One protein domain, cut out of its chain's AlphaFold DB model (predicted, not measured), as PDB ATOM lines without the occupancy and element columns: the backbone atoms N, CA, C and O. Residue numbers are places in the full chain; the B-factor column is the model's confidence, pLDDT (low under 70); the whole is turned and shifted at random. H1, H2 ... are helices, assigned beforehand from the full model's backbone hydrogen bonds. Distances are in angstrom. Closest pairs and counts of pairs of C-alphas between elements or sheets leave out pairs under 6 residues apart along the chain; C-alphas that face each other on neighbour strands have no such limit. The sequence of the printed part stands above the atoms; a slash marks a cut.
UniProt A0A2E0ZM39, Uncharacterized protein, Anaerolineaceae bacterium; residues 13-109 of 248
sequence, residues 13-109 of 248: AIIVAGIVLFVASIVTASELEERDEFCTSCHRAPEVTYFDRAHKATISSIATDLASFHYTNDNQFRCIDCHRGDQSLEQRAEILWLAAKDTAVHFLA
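AT A GLANCE: This is residues 13 to 109 of the 248 residues of an uncharacterized protein of Anaerolineaceae bacterium (UniProt A0A2E0ZM39). A long helix, H1, makes an arm that sticks out from the body with residues 13 to 25, and a second long helix, H6, crosses it at nearly a right angle past its middle. Beyond the end of H1 the chain folds into a loose group of four shorter helices, H2 to H5, in which H3 and H4 pack side by side at the far end from Ala 13. The printed part has 97 residues with six named helices, in the order H1 to H6, and no named strand; the class is all helix. The whole is loose, with a radius of gyration of the C-alphas of 15.9 A, and elongated, spanning 55 by 31 by 20 A.

IN THESE COORDINATES: H1, the longest helix, has residues 13 to 33 and measures 30.1 A from C-alpha 13 at (15.548, -25.544, 53.465) to C-alpha 33 at (23.658, -29.949, 82.112). H6, residues 89 to 108, measures 28.5 A and ends with C-alpha 108 at (40.981, -21.493, 73.774). H3, residues 47 to 60, measures 19.8 A. The shorter helices are H2, residues 36 to 42, H4, residues 66 to 73, and H5, residues 79 to 83.

HOW THE PARTS SIT: H1 and H6 are about perpendicular at 89 degrees and close but not clearly touching; their closest C-alphas, those of Ile 26 and Leu 96, are 7.8 A apart. H1 is also close to but not clearly touching H2, where the closest C-alphas, of Leu 32 and Phe 38, are 6.0 A apart. H2 and H3 form a helical hairpin and touch at a shallow tilt of 27 degrees, opposite ways; H3 touches H2 with residues 47 to 51 alone, and the closest C-alphas, of Thr 40 and Val 48, are 5.6 A apart. H3 and H4 touch at a shallow tilt of 28 degrees, the same way, with the closest C-alphas, of Ala 54 and Ser 68, 3.7 A apart. H2 and H5 only just touch, with 3 pairs of C-alphas within 8 A, the closest being those of Asp 36 and Cys 79 at 6.1 A. H4 and H6 are apart, as are H1 and H3. Every O i to N i+4 pair is within hydrogen-bond range in H1, H4, H5 and H6; the counts are 2 of 3 in H2 and 9 of 10 in H3.

THE WHOLE: The two C-alphas farthest apart are those of Ala 13 and Ile 62, at 55.6 A. Residues 13 to 25, which belong to H1, stand free, and so do residues 86 to 91, of which 89 to 91 belong to H6. The body without them spans 37 by 25 by 17 A. The printed part has no cut, and its five links between helices are tight. The mean pLDDT of the printed part is 92.7, and no printed residue is under 70.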
ATOM      1  N   ALA A  13      15.168 -24.252  52.901       96.94
ATOM      2  CA  ALA A  13      15.548 -25.544  53.465       96.94
ATOM      3  C   ALA A  13      16.800 -25.447  54.350       96.94
ATOM      4  O   ALA A  13      16.825 -26.034  55.428       96.94
ATOM      5  N   ILE A  14      17.809 -24.670  53.936       97.69
ATOM      6  CA  ILE A  14      19.026 -24.437  54.728       97.69
ATOM      7  C   ILE A  14      18.704 -23.683  56.020       97.69
ATOM      8  O   ILE A  14      19.181 -24.076  57.080       97.69
ATOM      9  N   ILE A  15      17.879 -22.634  55.955       97.81
ATOM     10  CA  ILE A  15      17.470 -21.867  57.142       97.81
ATOM     11  C   ILE A  15      16.715 -22.768  58.122       97.81
ATOM     12  O   ILE A  15      17.039 -22.791  59.306       97.81
ATOM     13  N   VAL A  16      15.746 -23.545  57.632       97.88
ATOM     14  CA  VAL A  16      14.972 -24.477  58.463       97.88
ATOM     15  C   VAL A  16      15.885 -25.526  59.091       97.88
ATOM     16  O   VAL A  16      15.810 -25.741  60.296       97.88
ATOM     17  N   ALA A  17      16.782 -26.138  58.313       98.06
ATOM     18  CA  ALA A  17      17.747 -27.099  58.838       98.06
ATOM     19  C   ALA A  17      18.655 -26.470  59.908       98.06
ATOM     20  O   ALA A  17      18.873 -27.075  60.953       98.06
ATOM     21  N   GLY A  18      19.128 -25.240  59.685       97.75
ATOM     22  CA  GLY A  18      19.927 -24.493  60.656       97.75
ATOM     23  C   GLY A  18      19.181 -24.239  61.966       97.75
ATOM     24  O   GLY A  18      19.731 -24.491  63.034       97.75
ATOM     25  N   ILE A  19      17.915 -23.813  61.899       97.75
ATOM     26  CA  ILE A  19      17.068 -23.606  63.085       97.75
ATOM     27  C   ILE A  19      16.849 -24.924  63.833       97.75
ATOM     28  O   ILE A  19      16.999 -24.963  65.051       97.75
ATOM     29  N   VAL A  20      16.534 -26.010  63.120       97.81
ATOM     30  CA  VAL A  20      16.324 -27.333  63.732       97.81
ATOM     31  C   VAL A  20      17.581 -27.801  64.466       97.81
ATOM     32  O   VAL A  20      17.487 -28.235  65.610       97.81
ATOM     33  N   LEU A  21      18.755 -27.674  63.843       97.44
ATOM     34  CA  LEU A  21      20.029 -28.050  64.462       97.44
ATOM     35  C   LEU A  21      20.364 -27.179  65.678       97.44
ATOM     36  O   LEU A  21      20.852 -27.695  66.683       97.44
ATOM     37  N   PHE A  22      20.087 -25.878  65.607       93.44
ATOM     38  CA  PHE A  22      20.291 -24.955  66.721       93.44
ATOM     39  C   PHE A  22      19.407 -25.308  67.922       93.44
ATOM     40  O   PHE A  22      19.912 -25.471  69.031       93.44
ATOM     41  N   VAL A  23      18.105 -25.511  67.697       95.69
ATOM     42  CA  VAL A  23      17.162 -25.911  68.753       95.69
ATOM     43  C   VAL A  23      17.542 -27.269  69.341       95.69
ATOM     44  O   VAL A  23      17.584 -27.407  70.560       95.69
ATOM     45  N   ALA A  24      17.876 -28.253  68.499       96.75
ATOM     46  CA  ALA A  24      18.320 -29.564  68.966       96.75
ATOM     47  C   ALA A  24      19.563 -29.452  69.860       96.75
ATOM     48  O   ALA A  24      19.620 -30.088  70.905       96.75
ATOM     49  N   SER A  25      20.513 -28.586  69.498       93.38
ATOM     50  CA  SER A  25      21.736 -28.363  70.274       93.38
ATOM     51  C   SER A  25      21.448 -27.732  71.640       93.38
ATOM     52  O   SER A  25      22.019 -28.174  72.630       93.38
ATOM     53  N   ILE A  26      20.530 -26.760  71.721       94.19
ATOM     54  CA  ILE A  26      20.093 -26.169  72.999       94.19
ATOM     55  C   ILE A  26      19.428 -27.216  73.893       94.19
ATOM     56  O   ILE A  26      19.736 -27.294  75.082       94.19
ATOM     57  N   VAL A  27      18.524 -28.026  73.336       96.06
ATOM     58  CA  VAL A  27      17.825 -29.072  74.096       96.06
ATOM     59  C   VAL A  27      18.817 -30.118  74.600       96.06
ATOM     60  O   VAL A  27      18.797 -30.451  75.778       96.06
ATOM     61  N   THR A  28      19.728 -30.583  73.742       95.94
ATOM     62  CA  THR A  28      20.761 -31.549  74.132       95.94
ATOM     63  C   THR A  28      21.720 -30.977  75.171       95.94
ATOM     64  O   THR A  28      21.988 -31.652  76.156       95.94
ATOM     65  N   ALA A  29      22.209 -29.744  75.000       93.88
ATOM     66  CA  ALA A  29      23.049 -29.091  76.007       93.88
ATOM     67  C   ALA A  29      22.312 -28.980  77.345       93.88
ATOM     68  O   ALA A  29      22.885 -29.272  78.387       93.88
ATOM     69  N   SER A  30      21.016 -28.666  77.303       94.56
ATOM     70  CA  SER A  30      20.200 -28.603  78.510       94.56
ATOM     71  C   SER A  30      20.053 -29.942  79.206       94.56
ATOM     72  O   SER A  30      20.233 -30.006  80.409       94.56
ATOM     73  N   GLU A  31      19.794 -31.015  78.466       96.31
ATOM     74  CA  GLU A  31      19.716 -32.357  79.045       96.31
ATOM     75  C   GLU A  31      21.067 -32.847  79.592       96.31
ATOM     76  O   GLU A  31      21.116 -33.619  80.548       96.31
ATOM     77  N   LEU A  32      22.175 -32.423  78.978       96.25
ATOM     78  CA  LEU A  32      23.515 -32.750  79.454       96.25
ATOM     79  C   LEU A  32      23.851 -32.010  80.753       96.25
ATOM     80  O   LEU A  32      24.396 -32.633  81.655       96.25
ATOM     81  N   GLU A  33      23.483 -30.734  80.878       95.06
ATOM     82  CA  GLU A  33      23.658 -29.949  82.112       95.06
ATOM     83  C   GLU A  33      22.890 -30.524  83.311       95.06
ATOM     84  O   GLU A  33      23.284 -30.301  84.450       95.06
ATOM     85  N   GLU A  34      21.860 -31.341  83.078       95.88
ATOM     86  CA  GLU A  34      21.175 -32.115  84.123       95.88
ATOM     87  C   GLU A  34      22.002 -33.288  84.673       95.88
ATOM     88  O   GLU A  34      21.462 -34.111  85.411       95.88
ATOM     89  N   ARG A  35      23.273 -33.436  84.285       96.56
ATOM     90  CA  ARG A  35      24.142 -34.551  84.684       96.56
ATOM     91  C   ARG A  35      25.455 -34.011  85.229       96.56
ATOM     92  O   ARG A  35      26.202 -33.339  84.519       96.56
ATOM     93  N   ASP A  36      25.784 -34.353  86.466       96.31
ATOM     94  CA  ASP A  36      27.008 -33.858  87.104       96.31
ATOM     95  C   ASP A  36      28.281 -34.324  86.390       96.31
ATOM     96  O   ASP A  36      29.290 -33.614  86.374       96.31
ATOM     97  N   GLU A  37      28.243 -35.495  85.743       95.31
ATOM     98  CA  GLU A  37      29.357 -35.999  84.940       95.31
ATOM     99  C   GLU A  37      29.648 -35.093  83.740       95.31
ATOM    100  O   GLU A  37      30.797 -34.979  83.316       95.31
ATOM    101  N   PHE A  38      28.630 -34.425  83.191       94.75
ATOM    102  CA  PHE A  38      28.839 -33.443  82.134       94.75
ATOM    103  C   PHE A  38      29.542 -32.203  82.686       94.75
ATOM    104  O   PHE A  38      30.575 -31.805  82.146       94.75
ATOM    105  N   CYS A  39      29.058 -31.648  83.800       92.38
ATOM    106  CA  CYS A  39      29.680 -30.499  84.461       92.38
ATOM    107  C   CYS A  39      31.157 -30.782  84.791       92.38
ATOM    108  O   CYS A  39      32.059 -30.032  84.407       92.38
ATOM    109  N   THR A  40      31.429 -31.916  85.433       92.69
ATOM    110  CA  THR A  40      32.784 -32.308  85.855       92.69
ATOM    111  C   THR A  40      33.692 -32.774  84.719       92.69
ATOM    112  O   THR A  40      34.902 -32.865  84.915       92.69
ATOM    113  N   SER A  41      33.160 -33.004  83.513       91.88
ATOM    114  CA  SER A  41      33.991 -33.281  82.333       91.88
ATOM    115  C   SER A  41      34.774 -32.053  81.849       91.88
ATOM    116  O   SER A  41      35.848 -32.201  81.261       91.88
ATOM    117  N   CYS A  42      34.258 -30.849  82.122       86.50
ATOM    118  CA  CYS A  42      34.836 -29.578  81.678       86.50
ATOM    119  C   CYS A  42      35.381 -28.731  82.834       86.50
ATOM    120  O   CYS A  42      36.417 -28.073  82.671       86.50
ATOM    121  N   HIS A  43      34.702 -28.738  83.986       85.81
ATOM    122  CA  HIS A  43      35.145 -28.017  85.176       85.81
ATOM    123  C   HIS A  43      36.393 -28.658  85.803       85.81
ATOM    124  O   HIS A  43      36.705 -29.829  85.589       85.81
ATOM    125  N   ARG A  44      37.152 -27.860  86.560       84.31
ATOM    126  CA  ARG A  44      38.394 -28.280  87.228       84.31
ATOM    127  C   ARG A  44      38.239 -28.159  88.741       84.31
ATOM    128  O   ARG A  44      37.128 -28.140  89.255       84.31
ATOM    129  N   ALA A  45      39.347 -28.174  89.476       85.19
ATOM    130  CA  ALA A  45      39.310 -27.798  90.879       85.19
ATOM    131  C   ALA A  45      38.956 -26.296  91.007       85.19
ATOM    132  O   ALA A  45      39.499 -25.508  90.229       85.19
ATOM    133  N   PRO A  46      38.121 -25.917  91.994       81.62
ATOM    134  CA  PRO A  46      37.650 -26.777  93.081       81.62
ATOM    135  C   PRO A  46      36.348 -27.555  92.789       81.62
ATOM    136  O   PRO A  46      36.033 -28.465  93.552       81.62
ATOM    137  N   GLU A  47      35.616 -27.282  91.705       86.81
ATOM    138  CA  GLU A  47      34.299 -27.882  91.404       86.81
ATOM    139  C   GLU A  47      34.313 -29.417  91.382       86.81
ATOM    140  O   GLU A  47      33.483 -30.053  92.027       86.81
ATOM    141  N   VAL A  48      35.297 -30.028  90.714       91.06
ATOM    142  CA  VAL A  48      35.439 -31.498  90.693       91.06
ATOM    143  C   VAL A  48      35.654 -32.054  92.106       91.06
ATOM    144  O   VAL A  48      35.179 -33.136  92.434       91.06
ATOM    145  N   THR A  49      36.324 -31.296  92.980       90.56
ATOM    146  CA  THR A  49      36.520 -31.715  94.373       90.56
ATOM    147  C   THR A  49      35.209 -31.665  95.164       90.56
ATOM    148  O   THR A  49      34.968 -32.554  95.978       90.56
ATOM    149  N   TYR A  50      34.353 -30.667  94.912       90.88
ATOM    150  CA  TYR A  50      33.011 -30.593  95.502       90.88
ATOM    151  C   TYR A  50      32.132 -31.755  95.052       90.88
ATOM    152  O   TYR A  50      31.542 -32.422  95.899       90.88
ATOM    153  N   PHE A  51      32.112 -32.057  93.752       94.19
ATOM    154  CA  PHE A  51      31.385 -33.211  93.224       94.19
ATOM    155  C   PHE A  51      31.852 -34.528  93.861       94.19
ATOM    156  O   PHE A  51      31.035 -35.296  94.370       94.19
ATOM    157  N   ASP A  52      33.166 -34.768  93.916       94.81
ATOM    158  CA  ASP A  52      33.726 -35.983  94.512       94.81
ATOM    159  C   ASP A  52      33.337 -36.141  95.988       94.81
ATOM    160  O   ASP A  52      33.053 -37.254  96.448       94.81
ATOM    161  N   ARG A  53      33.363 -35.046  96.763       93.31
ATOM    162  CA  ARG A  53      32.954 -35.064  98.174       93.31
ATOM    163  C   ARG A  53      31.454 -35.287  98.309       93.31
ATOM    164  O   ARG A  53      31.067 -36.141  99.103       93.31
ATOM    165  N   ALA A  54      30.642 -34.633  97.485       93.75
ATOM    166  CA  ALA A  54      29.197 -34.781  97.515       93.75
ATOM    167  C   ALA A  54      28.747 -36.202  97.157       93.75
ATOM    168  O   ALA A  54      27.976 -36.818  97.893       93.75
ATOM    169  N   HIS A  55      29.336 -36.799  96.117       94.94
ATOM    170  CA  HIS A  55      29.076 -38.192  95.768       94.94
ATOM    171  C   HIS A  55      29.495 -39.153  96.893       94.94
ATOM    172  O   HIS A  55      28.733 -40.046  97.264       94.94
ATOM    173  N   LYS A  56      30.667 -38.954  97.516       95.12
ATOM    174  CA  LYS A  56      31.088 -39.745  98.693       95.12
ATOM    175  C   LYS A  56      30.151 -39.561  99.890       95.12
ATOM    176  O   LYS A  56      29.961 -40.503 100.667       95.12
ATOM    177  N   ALA A  57      29.571 -38.377 100.052       94.00
ATOM    178  CA  ALA A  57      28.625 -38.082 101.118       94.00
ATOM    179  C   ALA A  57      27.328 -38.890 100.959       94.00
ATOM    180  O   ALA A  57      26.836 -39.403 101.958       94.00
ATOM    181  N   THR A  58      26.854 -39.152  99.731       95.06
ATOM    182  CA  THR A  58      25.682 -40.035  99.505       95.06
ATOM    183  C   THR A  58      25.868 -41.451 100.064       95.06
ATOM    184  O   THR A  58      24.908 -42.094 100.478       95.06
ATOM    185  N   ILE A  59      27.113 -41.939 100.109       94.44
ATOM    186  CA  ILE A  59      27.452 -43.280 100.602       94.44
ATOM    187  C   ILE A  59      27.719 -43.255 102.111       94.44
ATOM    188  O   ILE A  59      27.298 -44.152 102.837       94.44
ATOM    189  N   SER A  60      28.458 -42.250 102.585       94.06
ATOM    190  CA  SER A  60      28.920 -42.172 103.978       94.06
ATOM    191  C   SER A  60      27.947 -41.469 104.925       94.06
ATOM    192  O   SER A  60      28.083 -41.621 106.134       94.06
ATOM    193  N   SER A  61      26.983 -40.708 104.394       92.44
ATOM    194  CA  SER A  61      26.129 -39.771 105.142       92.44
ATOM    195  C   SER A  61      26.909 -38.696 105.917       92.44
ATOM    196  O   SER A  61      26.393 -38.123 106.873       92.44
ATOM    197  N   ILE A  62      28.158 -38.422 105.528       91.31
ATOM    198  CA  ILE A  62      28.998 -37.384 106.133       91.31
ATOM    199  C   ILE A  62      29.138 -36.243 105.131       91.31
ATOM    200  O   ILE A  62      29.847 -36.370 104.131       91.31
ATOM    201  N   ALA A  63      28.485 -35.119 105.413       91.31
ATOM    202  CA  ALA A  63      28.677 -33.886 104.669       91.31
ATOM    203  C   ALA A  63      29.887 -33.120 105.222       91.31
ATOM    204  O   ALA A  63      30.041 -32.981 106.433       91.31
ATOM    205  N   THR A  64      30.735 -32.594 104.336       87.88
ATOM    206  CA  THR A  64      31.891 -31.746 104.716       87.88
ATOM    207  C   THR A  64      31.804 -30.322 104.168       87.88
ATOM    208  O   THR A  64      32.568 -29.451 104.580       87.88
ATOM    209  N   ASP A  65      30.857 -30.093 103.261       88.44
ATOM    210  CA  ASP A  65      30.569 -28.820 102.622       88.44
ATOM    211  C   ASP A  65      29.091 -28.743 102.209       88.44
ATOM    212  O   ASP A  65      28.343 -29.722 102.361       88.44
ATOM    213  N   LEU A  66      28.668 -27.585 101.691       88.44
ATOM    214  CA  LEU A  66      27.271 -27.346 101.337       88.44
ATOM    215  C   LEU A  66      26.786 -28.258 100.202       88.44
ATOM    216  O   LEU A  66      25.655 -28.742 100.242       88.44
ATOM    217  N   ALA A  67      27.631 -28.527  99.205       91.19
ATOM    218  CA  ALA A  67      27.288 -29.443  98.116       91.19
ATOM    219  C   ALA A  67      27.025 -30.855  98.663       91.19
ATOM    220  O   ALA A  67      25.991 -31.462  98.390       91.19
ATOM    221  N   SER A  68      27.916 -31.347  99.524       92.88
ATOM    222  CA  SER A  68      27.781 -32.649 100.170       92.88
ATOM    223  C   SER A  68      26.541 -32.747 101.049       92.88
ATOM    224  O   SER A  68      25.910 -33.798 101.074       92.88
ATOM    225  N   PHE A  69      26.166 -31.662 101.734       93.75
ATOM    226  CA  PHE A  69      24.941 -31.606 102.532       93.75
ATOM    227  C   PHE A  69      23.692 -31.872 101.693       93.75
ATOM    228  O   PHE A  69      22.859 -32.706 102.055       93.75
ATOM    229  N   HIS A  70      23.577 -31.197 100.549       95.06
ATOM    230  CA  HIS A  70      22.421 -31.362  99.676       95.06
ATOM    231  C   HIS A  70      22.331 -32.785  99.123       95.06
ATOM    232  O   HIS A  70      21.263 -33.380  99.183       95.06
ATOM    233  N   TYR A  71      23.458 -33.386  98.731       95.06
ATOM    234  CA  TYR A  71      23.495 -34.782  98.277       95.06
ATOM    235  C   TYR A  71      23.141 -35.786  99.383       95.06
ATOM    236  O   TYR A  71      22.597 -36.854  99.100       95.06
ATOM    237  N   THR A  72      23.449 -35.480 100.649       95.44
ATOM    238  CA  THR A  72      23.030 -36.335 101.774       95.44
ATOM    239  C   THR A  72      21.539 -36.237 102.074       95.44
ATOM    240  O   THR A  72      20.952 -37.228 102.502       95.44
ATOM    241  N   ASN A  73      20.930 -35.071 101.848       94.81
ATOM    242  CA  ASN A  73      19.509 -34.851 102.113       94.81
ATOM    243  C   ASN A  73      18.619 -35.304 100.954       94.81
ATOM    244  O   ASN A  73      17.512 -35.785 101.188       94.81
ATOM    245  N   ASP A  74      19.106 -35.172  99.723       95.06
ATOM    246  CA  ASP A  74      18.418 -35.592  98.512       95.06
ATOM    247  C   ASP A  74      19.418 -36.230  97.538       95.06
ATOM    248  O   ASP A  74      20.304 -35.580  96.988       95.06
ATOM    249  N   ASN A  75      19.259 -37.533  97.296       90.00
ATOM    250  CA  ASN A  75      20.130 -38.277  96.387       90.00
ATOM    251  C   ASN A  75      19.855 -37.997  94.898       90.00
ATOM    252  O   ASN A  75      20.554 -38.546  94.046       90.00
ATOM    253  N   GLN A  76      18.817 -37.216  94.586       94.25
ATOM    254  CA  GLN A  76      18.538 -36.715  93.244       94.25
ATOM    255  C   GLN A  76      19.134 -35.329  93.000       94.25
ATOM    256  O   GLN A  76      19.097 -34.895  91.848       94.25
ATOM    257  N   PHE A  77      19.670 -34.675  94.040       95.88
ATOM    258  CA  PHE A  77      20.269 -33.347  93.954       95.88
ATOM    259  C   PHE A  77      21.523 -33.347  93.080       95.88
ATOM    260  O   PHE A  77      22.317 -34.291  93.107       95.88
ATOM    261  N   ARG A  78      21.697 -32.277  92.307       95.88
ATOM    262  CA  ARG A  78      22.749 -32.113  91.297       95.88
ATOM    263  C   ARG A  78      23.376 -30.734  91.388       95.88
ATOM    264  O   ARG A  78      22.795 -29.797  91.930       95.88
ATOM    265  N   CYS A  79      24.535 -30.558  90.760       94.88
ATOM    266  CA  CYS A  79      25.196 -29.255  90.658       94.88
ATOM    267  C   CYS A  79      24.253 -28.205  90.054       94.88
ATOM    268  O   CYS A  79      24.184 -27.066  90.522       94.88
ATOM    269  N   ILE A  80      23.516 -28.597  89.010       95.12
ATOM    270  CA  ILE A  80      22.636 -27.691  88.279       95.12
ATOM    271  C   ILE A  80      21.457 -27.212  89.126       95.12
ATOM    272  O   ILE A  80      20.942 -26.140  88.850       95.12
ATOM    273  N   ASP A  81      21.065 -27.918  90.188       95.50
ATOM    274  CA  ASP A  81      19.932 -27.501  91.021       95.50
ATOM    275  C   ASP A  81      20.238 -26.208  91.792       95.50
ATOM    276  O   ASP A  81      19.372 -25.346  91.906       95.50
ATOM    277  N   CYS A  82      21.496 -25.995  92.200       92.75
ATOM    278  CA  CYS A  82      21.958 -24.695  92.703       92.75
ATOM    279  C   CYS A  82      22.243 -23.689  91.575       92.75
ATOM    280  O   CYS A  82      22.059 -22.486  91.741       92.75
ATOM    281  N   HIS A  83      22.766 -24.165  90.441       93.56
ATOM    282  CA  HIS A  83      23.325 -23.312  89.385       93.56
ATOM    283  C   HIS A  83      22.331 -22.910  88.287       93.56
ATOM    284  O   HIS A  83      22.692 -22.126  87.408       93.56
ATOM    285  N   ARG A  84      21.097 -23.426  88.315       94.06
ATOM    286  CA  ARG A  84      20.075 -23.162  87.293       94.06
ATOM    287  C   ARG A  84      19.205 -21.936  87.540       94.06
ATOM    288  O   ARG A  84      18.437 -21.572  86.649       94.06
ATOM    289  N   GLY A  85      19.291 -21.361  88.734       93.88
ATOM    290  CA  GLY A  85      18.405 -20.287  89.154       93.88
ATOM    291  C   GLY A  85      16.953 -20.722  89.330       93.88
ATOM    292  O   GLY A  85      16.688 -21.862  89.707       93.88
ATOM    293  N   ASP A  86      16.008 -19.832  89.043       93.50
ATOM    294  CA  ASP A  86      14.565 -20.051  89.230       93.50
ATOM    295  C   ASP A  86      13.900 -20.904  88.132       93.50
ATOM    296  O   ASP A  86      12.684 -21.098  88.132       93.50
ATOM    297  N   GLN A  87      14.690 -21.423  87.186       91.12
ATOM    298  CA  GLN A  87      14.234 -22.174  86.009       91.12
ATOM    299  C   GLN A  87      13.405 -21.359  85.000       91.12
ATOM    300  O   GLN A  87      12.829 -21.934  84.068       91.12
ATOM    301  N   SER A  88      13.363 -20.031  85.122       94.31
ATOM    302  CA  SER A  88      12.759 -19.168  84.111       94.31
ATOM    303  C   SER A  88      13.495 -19.282  82.771       94.31
ATOM    304  O   SER A  88      14.685 -19.602  82.687       94.31
ATOM    305  N   LEU A  89      12.785 -18.990  81.677       94.06
ATOM    306  CA  LEU A  89      13.387 -18.986  80.338       94.06
ATOM    307  C   LEU A  89      14.513 -17.953  80.206       94.06
ATOM    308  O   LEU A  89      15.448 -18.174  79.438       94.06
ATOM    309  N   GLU A  90      14.421 -16.840  80.938       94.75
ATOM    310  CA  GLU A  90      15.431 -15.782  80.950       94.75
ATOM    311  C   GLU A  90      16.734 -16.278  81.579       94.75
ATOM    312  O   GLU A  90      17.767 -16.286  80.906       94.75
ATOM    313  N   GLN A  91      16.673 -16.804  82.806       94.06
ATOM    314  CA  GLN A  91      17.858 -17.351  83.469       94.06
ATOM    315  C   GLN A  91      18.406 -18.565  82.731       94.06
ATOM    316  O   GLN A  91      19.618 -18.718  82.592       94.06
ATOM    317  N   ARG A  92      17.535 -19.392  82.141       93.62
ATOM    318  CA  ARG A  92      17.979 -20.505  81.301       93.62
ATOM    319  C   ARG A  92      18.788 -20.030  80.094       93.62
ATOM    320  O   ARG A  92      19.798 -20.649  79.759       93.62
ATOM    321  N   ALA A  93      18.369 -18.948  79.438       93.69
ATOM    322  CA  ALA A  93      19.120 -18.358  78.332       93.69
ATOM    323  C   ALA A  93      20.456 -17.760  78.805       93.69
ATOM    324  O   ALA A  93      21.470 -17.922  78.123       93.69
ATOM    325  N   GLU A  94      20.471 -17.118  79.974       92.94
ATOM    326  CA  GLU A  94      21.684 -16.575  80.588       92.94
ATOM    327  C   GLU A  94      22.702 -17.676  80.928       92.94
ATOM    328  O   GLU A  94      23.872 -17.563  80.560       92.94
ATOM    329  N   ILE A  95      22.256 -18.786  81.520       92.00
ATOM    330  CA  ILE A  95      23.102 -19.944  81.846       92.00
ATOM    331  C   ILE A  95      23.675 -20.584  80.590       92.00
ATOM    332  O   ILE A  95      24.876 -20.817  80.523       92.00
ATOM    333  N   LEU A  96      22.856 -20.813  79.559       92.88
ATOM    334  CA  LEU A  96      23.342 -21.372  78.294       92.88
ATOM    335  C   LEU A  96      24.377 -20.454  77.627       92.88
ATOM    336  O   LEU A  96      25.328 -20.923  76.998       92.88
ATOM    337  N   TRP A  97      24.218 -19.138  77.770       92.06
ATOM    338  CA  TRP A  97      25.198 -18.167  77.297       92.06
ATOM    339  C   TRP A  97      26.501 -18.207  78.103       92.06
ATOM    340  O   TRP A  97      27.583 -18.149  77.510       92.06
ATOM    341  N   LEU A  98      26.425 -18.338  79.432       88.94
ATOM    342  CA  LEU A  98      27.593 -18.564  80.286       88.94
ATOM    343  C   LEU A  98      28.297 -19.879  79.929       88.94
ATOM    344  O   LEU A  98      29.496 -19.866  79.673       88.94
ATOM    345  N   ALA A  99      27.557 -20.978  79.784       89.75
ATOM    346  CA  ALA A  99      28.091 -22.279  79.393       89.75
ATOM    347  C   ALA A  99      28.783 -22.231  78.020       89.75
ATOM    348  O   ALA A  99      29.858 -22.806  77.828       89.75
ATOM    349  N   ALA A 100      28.217 -21.492  77.058       90.19
ATOM    350  CA  ALA A 100      28.845 -21.271  75.757       90.19
ATOM    351  C   ALA A 100      30.164 -20.484  75.873       90.19
ATOM    352  O   ALA A 100      31.143 -20.820  75.198       90.19
ATOM    353  N   LYS A 101      30.217 -19.462  76.739       87.06
ATOM    354  CA  LYS A 101      31.452 -18.716  77.033       87.06
ATOM    355  C   LYS A 101      32.502 -19.606  77.690       87.06
ATOM    356  O   LYS A 101      33.642 -19.604  77.231       87.06
ATOM    357  N   ASP A 102      32.120 -20.388  78.692       84.44
ATOM    358  CA  ASP A 102      33.026 -21.288  79.410       84.44
ATOM    359  C   ASP A 102      33.570 -22.376  78.482       84.44
ATOM    360  O   ASP A 102      34.766 -22.669  78.488       84.44
ATOM    361  N   THR A 103      32.727 -22.895  77.587       86.81
ATOM    362  CA  THR A 103      33.139 -23.820  76.523       86.81
ATOM    363  C   THR A 103      34.188 -23.180  75.611       86.81
ATOM    364  O   THR A 103      35.221 -23.786  75.323       86.81
ATOM    365  N   ALA A 104      33.967 -21.938  75.167       88.06
ATOM    366  CA  ALA A 104      34.937 -21.225  74.338       88.06
ATOM    367  C   ALA A 104      36.261 -20.989  75.085       88.06
ATOM    368  O   ALA A 104      37.327 -21.249  74.529       88.06
ATOM    369  N   VAL A 105      36.202 -20.559  76.349       83.19
ATOM    370  CA  VAL A 105      37.371 -20.379  77.227       83.19
ATOM    371  C   VAL A 105      38.155 -21.686  77.380       83.19
ATOM    372  O   VAL A 105      39.377 -21.693  77.205       83.19
ATOM    373  N   HIS A 106      37.458 -22.801  77.624       82.81
ATOM    374  CA  HIS A 106      38.045 -24.135  77.738       82.81
ATOM    375  C   HIS A 106      38.829 -24.517  76.475       82.81
ATOM    376  O   HIS A 106      39.997 -24.899  76.564       82.81
ATOM    377  N   PHE A 107      38.229 -24.363  75.289       87.75
ATOM    378  CA  PHE A 107      38.886 -24.704  74.020       87.75
ATOM    379  C   PHE A 107      40.024 -23.755  73.639       87.75
ATOM    380  O   PHE A 107      40.982 -24.174  72.991       87.75
ATOM    381  N   LEU A 108      39.940 -22.485  74.037       88.19
ATOM    382  CA  LEU A 108      40.981 -21.493  73.774       88.19
ATOM    383  C   LEU A 108      42.135 -21.553  74.787       88.19
ATOM    384  O   LEU A 108      43.119 -20.837  74.609       88.19
ATOM    385  N   ALA A 109      42.033 -22.391  75.829       80.00
ATOM    386  CA  ALA A 109      43.035 -22.577  76.883       80.00
ATOM    387  C   ALA A 109      43.523 -21.259  77.518       80.00
ATOM    388  O   ALA A 109      44.680 -21.138  77.923       80.00
TER     389      ALA A 109